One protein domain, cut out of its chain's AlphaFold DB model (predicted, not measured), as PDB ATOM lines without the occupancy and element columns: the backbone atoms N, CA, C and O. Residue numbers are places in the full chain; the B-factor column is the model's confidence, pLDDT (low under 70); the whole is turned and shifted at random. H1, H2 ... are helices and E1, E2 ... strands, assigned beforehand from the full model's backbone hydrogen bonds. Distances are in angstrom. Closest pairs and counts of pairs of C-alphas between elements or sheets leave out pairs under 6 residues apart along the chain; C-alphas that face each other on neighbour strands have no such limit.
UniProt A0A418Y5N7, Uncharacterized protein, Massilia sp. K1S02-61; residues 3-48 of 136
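AT A GLANCE: This is residues 3 to 48 of the 136 residues of an uncharacterized protein of Massilia sp. K1S02-61 (UniProt A0A418Y5N7). A thin ladder of two antiparallel strands, E1 and E2, runs lengthwise in a rod-like model, with the short helix H1 and a loop at one end of it and, beyond the other end, a long loop that folds back to the helices H2 and H3. H3 stands across the long axis near the last residue of E2, and residues 26 to 31 of the long loop stick out. The printed part has 46 residues, with three named helices and two named strands in the order E1, H1, E2, H2, H3, and its class is mixed, helices and strands. It is only just loose, close to extended, with a radius of gyration of the C-alphas of 14.0 A and spans of 41 by 20 by 16 A.

IN THESE COORDINATES: The printed part begins with strand E1, residues 3 to 6, 10.4 A from first to last C-alpha, with C-alpha 3 at (80.906, -0.019, 25.164). Helix H1, residues 7 to 10, follows directly and measures 4.9 A. Strand E2, residues 19 to 23, is 13.6 A long, and its C-alpha 23 is at (86.008, -1.172, 29.000). Helix H2, residues 35 to 38, measures 5.0 A. Helix H3, residues 40 to 47, is 10.8 A long and ends with C-alpha 47 at (92.778, -1.981, 25.290).

HOW THE PARTS SIT: E1 and E2 are antiparallel neighbours, with 167 degrees between their directions. C-alphas 4 and 21 face each other at 4.6 A. N 3 and O 22, 2.8 A apart, and N 20 and O 5, 2.9 A apart, are within hydrogen-bond range. The closest C-alphas of H1 and E2 are those of Lys 7 and Val 19, 5.2 A apart. The closest C-alphas of E2 and H3 are those of Val 23 and Val 44, 6.0 A apart. H2 and H3 are close but not clearly touching; their closest C-alphas, those of Val 36 and Tyr 43, are 6.3 A apart. E1 and H1 are both apart from H2 and from H3. Every O i to N i+4 pair in H3 is within hydrogen-bond range; H1 and H2, with 4 residues each, are too short for such a pair.

THE WHOLE: The two C-alphas farthest apart are those of Leu 14 and Asp 29, at 41.6 A. The printed part has no cut. The link from E2 to H2, 11 residues, is long, and residues 26 to 31 in it stand free. The link from H1 to E2, 8 residues, is short, and those from E1 to H1 and from H2 to H3 are tight. The mean pLDDT of the printed part is 90.7, and no printed residue is under 70.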
ATOM      1  N   ARG A   3      82.269  -0.538  25.311       95.62
ATOM      2  CA  ARG A   3      80.906  -0.019  25.164       95.62
ATOM      3  C   ARG A   3      80.943   1.503  25.152       95.62
ATOM      4  O   ARG A   3      81.591   2.105  26.005       95.62
ATOM      5  N   VAL A   4      80.244   2.108  24.195       95.00
ATOM      6  CA  VAL A   4      80.173   3.564  24.014       95.00
ATOM      7  C   VAL A   4      78.725   3.952  23.805       95.00
ATOM      8  O   VAL A   4      78.075   3.395  22.923       95.00
ATOM      9  N   TYR A   5      78.210   4.859  24.630       95.38
ATOM     10  CA  TYR A   5      76.798   5.228  24.571       95.38
ATOM     11  C   TYR A   5      76.515   6.605  25.185       95.38
ATOM     12  O   TYR A   5      77.234   7.075  26.071       95.38
ATOM     13  N   GLU A   6      75.442   7.247  24.720       95.44
ATOM     14  CA  GLU A   6      74.947   8.540  25.207       95.44
ATOM     15  C   GLU A   6      74.311   8.375  26.589       95.44
ATOM     16  O   GLU A   6      73.108   8.152  26.746       95.44
ATOM     17  N   LYS A   7      75.141   8.455  27.629       96.00
ATOM     18  CA  LYS A   7      74.707   8.251  29.009       96.00
ATOM     19  C   LYS A   7      73.650   9.261  29.438       96.00
ATOM     20  O   LYS A   7      72.726   8.890  30.152       96.00
ATOM     21  N   GLY A   8      73.781  10.513  29.005       94.31
ATOM     22  CA  GLY A   8      72.816  11.558  29.342       94.31
ATOM     23  C   GLY A   8      71.412  11.248  28.818       94.31
ATOM     24  O   GLY A   8      70.447  11.315  29.576       94.31
ATOM     25  N   MET A   9      71.315  10.802  27.565       94.38
ATOM     26  CA  MET A   9      70.043  10.397  26.961       94.38
ATOM     27  C   MET A   9      69.508   9.095  27.556       94.38
ATOM     28  O   MET A   9      68.311   8.998  27.816       94.38
ATOM     29  N   GLN A  10      70.385   8.140  27.886       95.00
ATOM     30  CA  GLN A  10      69.987   6.931  28.617       95.00
ATOM     31  C   GLN A  10      69.329   7.260  29.971       95.00
ATOM     32  O   GLN A  10      68.426   6.550  30.402       95.00
ATOM     33  N   LEU A  11      69.773   8.326  30.642       94.81
ATOM     34  CA  LEU A  11      69.223   8.782  31.923       94.81
ATOM     35  C   LEU A  11      67.993   9.702  31.773       94.81
ATOM     36  O   LEU A  11      67.527  10.249  32.767       94.81
ATOM     37  N   GLY A  12      67.457   9.870  30.559       92.00
ATOM     38  CA  GLY A  12      66.256  10.667  30.287       92.00
ATOM     39  C   GLY A  12      66.516  12.136  29.931       92.00
ATOM     40  O   GLY A  12      65.569  12.882  29.696       92.00
ATOM     41  N   GLY A  13      67.779  12.565  29.852       91.12
ATOM     42  CA  GLY A  13      68.144  13.901  29.384       91.12
ATOM     43  C   GLY A  13      68.121  13.975  27.859       91.12
ATOM     44  O   GLY A  13      69.075  13.549  27.210       91.12
ATOM     45  N   LEU A  14      67.051  14.525  27.281       89.69
ATOM     46  CA  LEU A  14      66.950  14.756  25.835       89.69
ATOM     47  C   LEU A  14      68.123  15.618  25.340       89.69
ATOM     48  O   LEU A  14      68.386  16.683  25.895       89.69
ATOM     49  N   TRP A  15      68.816  15.144  24.298       88.12
ATOM     50  CA  TRP A  15      69.956  15.821  23.656       88.12
ATOM     51  C   TRP A  15      71.141  16.138  24.585       88.12
ATOM     52  O   TRP A  15      71.920  17.056  24.328       88.12
ATOM     53  N   HIS A  16      71.299  15.393  25.680       91.75
ATOM     54  CA  HIS A  16      72.360  15.656  26.647       91.75
ATOM     55  C   HIS A  16      73.735  15.186  26.122       91.75
ATOM     56  O   HIS A  16      73.890  14.005  25.809       91.75
ATOM     57  N   PRO A  17      74.788  16.029  26.129       92.88
ATOM     58  CA  PRO A  17      76.061  15.754  25.441       92.88
ATOM     59  C   PRO A  17      76.964  14.716  26.136       92.88
ATOM     60  O   PRO A  17      78.118  14.521  25.758       92.88
ATOM     61  N   TRP A  18      76.480  14.056  27.189       94.88
ATOM     62  CA  TRP A  18      77.309  13.158  27.993       94.88
ATOM     63  C   TRP A  18      77.349  11.765  27.376       94.88
ATOM     64  O   TRP A  18      76.376  11.013  27.460       94.88
ATOM     65  N   VAL A  19      78.510  11.406  26.834       94.12
ATOM     66  CA  VAL A  19      78.828  10.063  26.341       94.12
ATOM     67  C   VAL A  19      79.727   9.348  27.344       94.12
ATOM     68  O   VAL A  19      80.679   9.930  27.866       94.12
ATOM     69  N   ARG A  20      79.442   8.073  27.614       94.81
ATOM     70  CA  ARG A  20      80.272   7.226  28.474       94.81
ATOM     71  C   ARG A  20      80.935   6.122  27.666       94.81
ATOM     72  O   ARG A  20      80.295   5.474  26.842       94.81
ATOM     73  N   TRP A  21      82.211   5.910  27.962       93.94
ATOM     74  CA  TRP A  21      83.050   4.866  27.393       93.94
ATOM     75  C   TRP A  21      83.440   3.901  28.515       93.94
ATOM     76  O   TRP A  21      84.005   4.320  29.522       93.94
ATOM     77  N   GLU A  22      83.112   2.620  28.365       93.56
ATOM     78  CA  GLU A  22      83.359   1.582  29.372       93.56
ATOM     79  C   GLU A  22      84.136   0.422  28.747       93.56
ATOM     80  O   GLU A  22      83.725  -0.131  27.724       93.56
ATOM     81  N   VAL A  23      85.247   0.026  29.375       92.94
ATOM     82  CA  VAL A  23      86.008  -1.172  29.000       92.94
ATOM     83  C   VAL A  23      85.851  -2.231  30.080       92.94
ATOM     84  O   VAL A  23      86.175  -2.012  31.240       92.94
ATOM     85  N   GLU A  24      85.394  -3.407  29.669       91.88
ATOM     86  CA  GLU A  24      85.307  -4.599  30.507       91.88
ATOM     87  C   GLU A  24      86.500  -5.527  30.250       91.88
ATOM     88  O   GLU A  24      86.775  -5.898  29.098       91.88
ATOM     89  N   LEU A  25      87.188  -5.912  31.327       89.88
ATOM     90  CA  LEU A  25      88.352  -6.795  31.323       89.88
ATOM     91  C   LEU A  25      88.007  -8.132  31.985       89.88
ATOM     92  O   LEU A  25      87.577  -8.162  33.133       89.88
ATOM     93  N   HIS A  26      88.269  -9.240  31.290       85.19
ATOM     94  CA  HIS A  26      88.181 -10.584  31.864       85.19
ATOM     95  C   HIS A  26      89.578 -11.164  32.112       85.19
ATOM     96  O   HIS A  26      90.507 -10.925  31.337       85.19
ATOM     97  N   ASN A  27      89.714 -11.974  33.164       80.81
ATOM     98  CA  ASN A  27      90.940 -12.695  33.540       80.81
ATOM     99  C   ASN A  27      91.090 -14.007  32.737       80.81
ATOM    100  O   ASN A  27      91.418 -15.059  33.277       80.81
ATOM    101  N   VAL A  28      90.767 -13.972  31.441       76.75
ATOM    102  CA  VAL A  28      90.917 -15.132  30.549       76.75
ATOM    103  C   VAL A  28      92.279 -15.041  29.882       76.75
ATOM    104  O   VAL A  28      92.585 -14.055  29.200       76.75
ATOM    105  N   ASP A  29      93.095 -16.066  30.131       74.31
ATOM    106  CA  ASP A  29      94.457 -16.213  29.623       74.31
ATOM    107  C   ASP A  29      95.363 -15.012  29.927       74.31
ATOM    108  O   ASP A  29      96.325 -14.773  29.220       74.31
ATOM    109  N   ARG A  30      95.079 -14.195  30.942       79.44
ATOM    110  CA  ARG A  30      95.878 -13.005  31.271       79.44
ATOM    111  C   ARG A  30      95.715 -12.658  32.731       79.44
ATOM    112  O   ARG A  30      94.592 -12.645  33.199       79.44
ATOM    113  N   VAL A  31      96.784 -12.287  33.421       83.62
ATOM    114  CA  VAL A  31      96.659 -11.757  34.784       83.62
ATOM    115  C   VAL A  31      96.342 -10.268  34.691       83.62
ATOM    116  O   VAL A  31      97.106  -9.511  34.097       83.62
ATOM    117  N   ILE A  32      95.207  -9.849  35.253       89.06
ATOM    118  CA  ILE A  32      94.865  -8.428  35.371       89.06
ATOM    119  C   ILE A  32      95.666  -7.858  36.550       89.06
ATOM    120  O   ILE A  32      95.483  -8.334  37.671       89.06
ATOM    121  N   PRO A  33      96.560  -6.877  36.332       88.88
ATOM    122  CA  PRO A  33      97.331  -6.298  37.422       88.88
ATOM    123  C   PRO A  33      96.435  -5.444  38.325       88.88
ATOM    124  O   PRO A  33      95.518  -4.775  37.848       88.88
ATOM    125  N   TRP A  34      96.727  -5.436  39.628       88.94
ATOM    126  CA  TRP A  34      95.987  -4.640  40.618       88.94
ATOM    127  C   TRP A  34      95.980  -3.142  40.292       88.94
ATOM    128  O   TRP A  34      94.989  -2.450  40.514       88.94
ATOM    129  N   GLU A  35      97.061  -2.666  39.675       91.00
ATOM    130  CA  GLU A  35      97.224  -1.291  39.204       91.00
ATOM    131  C   GLU A  35      96.083  -0.815  38.294       91.00
ATOM    132  O   GLU A  35      95.840   0.381  38.223       91.00
ATOM    133  N   VAL A  36      95.323  -1.717  37.659       91.56
ATOM    134  CA  VAL A  36      94.123  -1.356  36.880       91.56
ATOM    135  C   VAL A  36      93.084  -0.612  37.722       91.56
ATOM    136  O   VAL A  36      92.366   0.225  37.187       91.56
ATOM    137  N   VAL A  37      92.993  -0.892  39.024       90.62
ATOM    138  CA  VAL A  37      92.060  -0.201  39.930       90.62
ATOM    139  C   VAL A  37      92.584   1.184  40.313       90.62
ATOM    140  O   VAL A  37      91.794   2.111  40.477       90.62
ATOM    141  N   LEU A  38      93.906   1.329  40.442       93.00
ATOM    142  CA  LEU A  38      94.554   2.580  40.844       93.00
ATOM    143  C   LEU A  38      94.671   3.558  39.666       93.00
ATOM    144  O   LEU A  38      94.403   4.746  39.818       93.00
ATOM    145  N   GLU A  39      95.019   3.049  38.484       91.19
ATOM    146  CA  GLU A  39      95.251   3.826  37.264       91.19
ATOM    147  C   GLU A  39      94.454   3.261  36.074       91.19
ATOM    148  O   GLU A  39      95.031   2.829  35.072       91.19
ATOM    149  N   PRO A  40      93.110   3.255  36.119       90.31
ATOM    150  CA  PRO A  40      92.297   2.619  35.082       90.31
ATOM    151  C   PRO A  40      92.476   3.250  33.695       90.31
ATOM    152  O   PRO A  40      92.392   2.542  32.690       90.31
ATOM    153  N   GLY A  41      92.759   4.556  33.618       90.12
ATOM    154  CA  GLY A  41      92.857   5.311  32.364       90.12
ATOM    155  C   GLY A  41      93.843   4.704  31.363       90.12
ATOM    156  O   GLY A  41      93.456   4.367  30.241       90.12
ATOM    157  N   ARG A  42      95.087   4.442  31.786       92.06
ATOM    158  CA  ARG A  42      96.127   3.875  30.905       92.06
ATOM    159  C   ARG A  42      95.791   2.471  30.398       92.06
ATOM    160  O   ARG A  42      96.165   2.105  29.280       92.06
ATOM    161  N   TYR A  43      95.054   1.682  31.182       92.38
ATOM    162  CA  TYR A  43      94.619   0.341  30.784       92.38
ATOM    163  C   TYR A  43      93.394   0.372  29.870       92.38
ATOM    164  O   TYR A  43      93.326  -0.411  28.920       92.38
ATOM    165  N   VAL A  44      92.456   1.295  30.105       92.62
ATOM    166  CA  VAL A  44      91.315   1.556  29.213       92.62
ATOM    167  C   VAL A  44      91.828   1.931  27.824       92.62
ATOM    168  O   VAL A  44      91.456   1.283  26.843       92.62
ATOM    169  N   VAL A  45      92.754   2.893  27.743       92.94
ATOM    170  CA  VAL A  45      93.375   3.282  26.469       92.94
ATOM    171  C   VAL A  45      94.181   2.126  25.874       92.94
ATOM    172  O   VAL A  45      94.030   1.817  24.692       92.94
ATOM    173  N   GLY A  46      94.961   1.415  26.691       90.19
ATOM    174  CA  GLY A  46      95.760   0.263  26.262       90.19
ATOM    175  C   GLY A  46      94.959  -0.895  25.650       90.19
ATOM    176  O   GLY A  46      95.515  -1.687  24.885       90.19
ATOM    177  N   CYS A  47      93.655  -0.995  25.927       90.12
ATOM    178  CA  CYS A  47      92.778  -1.981  25.290       90.12
ATOM    179  C   CYS A  47      92.434  -1.628  23.841       90.12
ATOM    180  O   CYS A  47      92.363  -2.526  22.999       90.12
ATOM    181  N   TYR A  48      92.249  -0.337  23.546       91.00
ATOM    182  CA  TYR A  48      91.914   0.162  22.210       91.00
ATOM    183  C   TYR A  48      92.734   1.418  21.857       91.00
ATOM    184  O   TYR A  48      92.155   2.491  21.665       91.00
TER     185      TYR A  48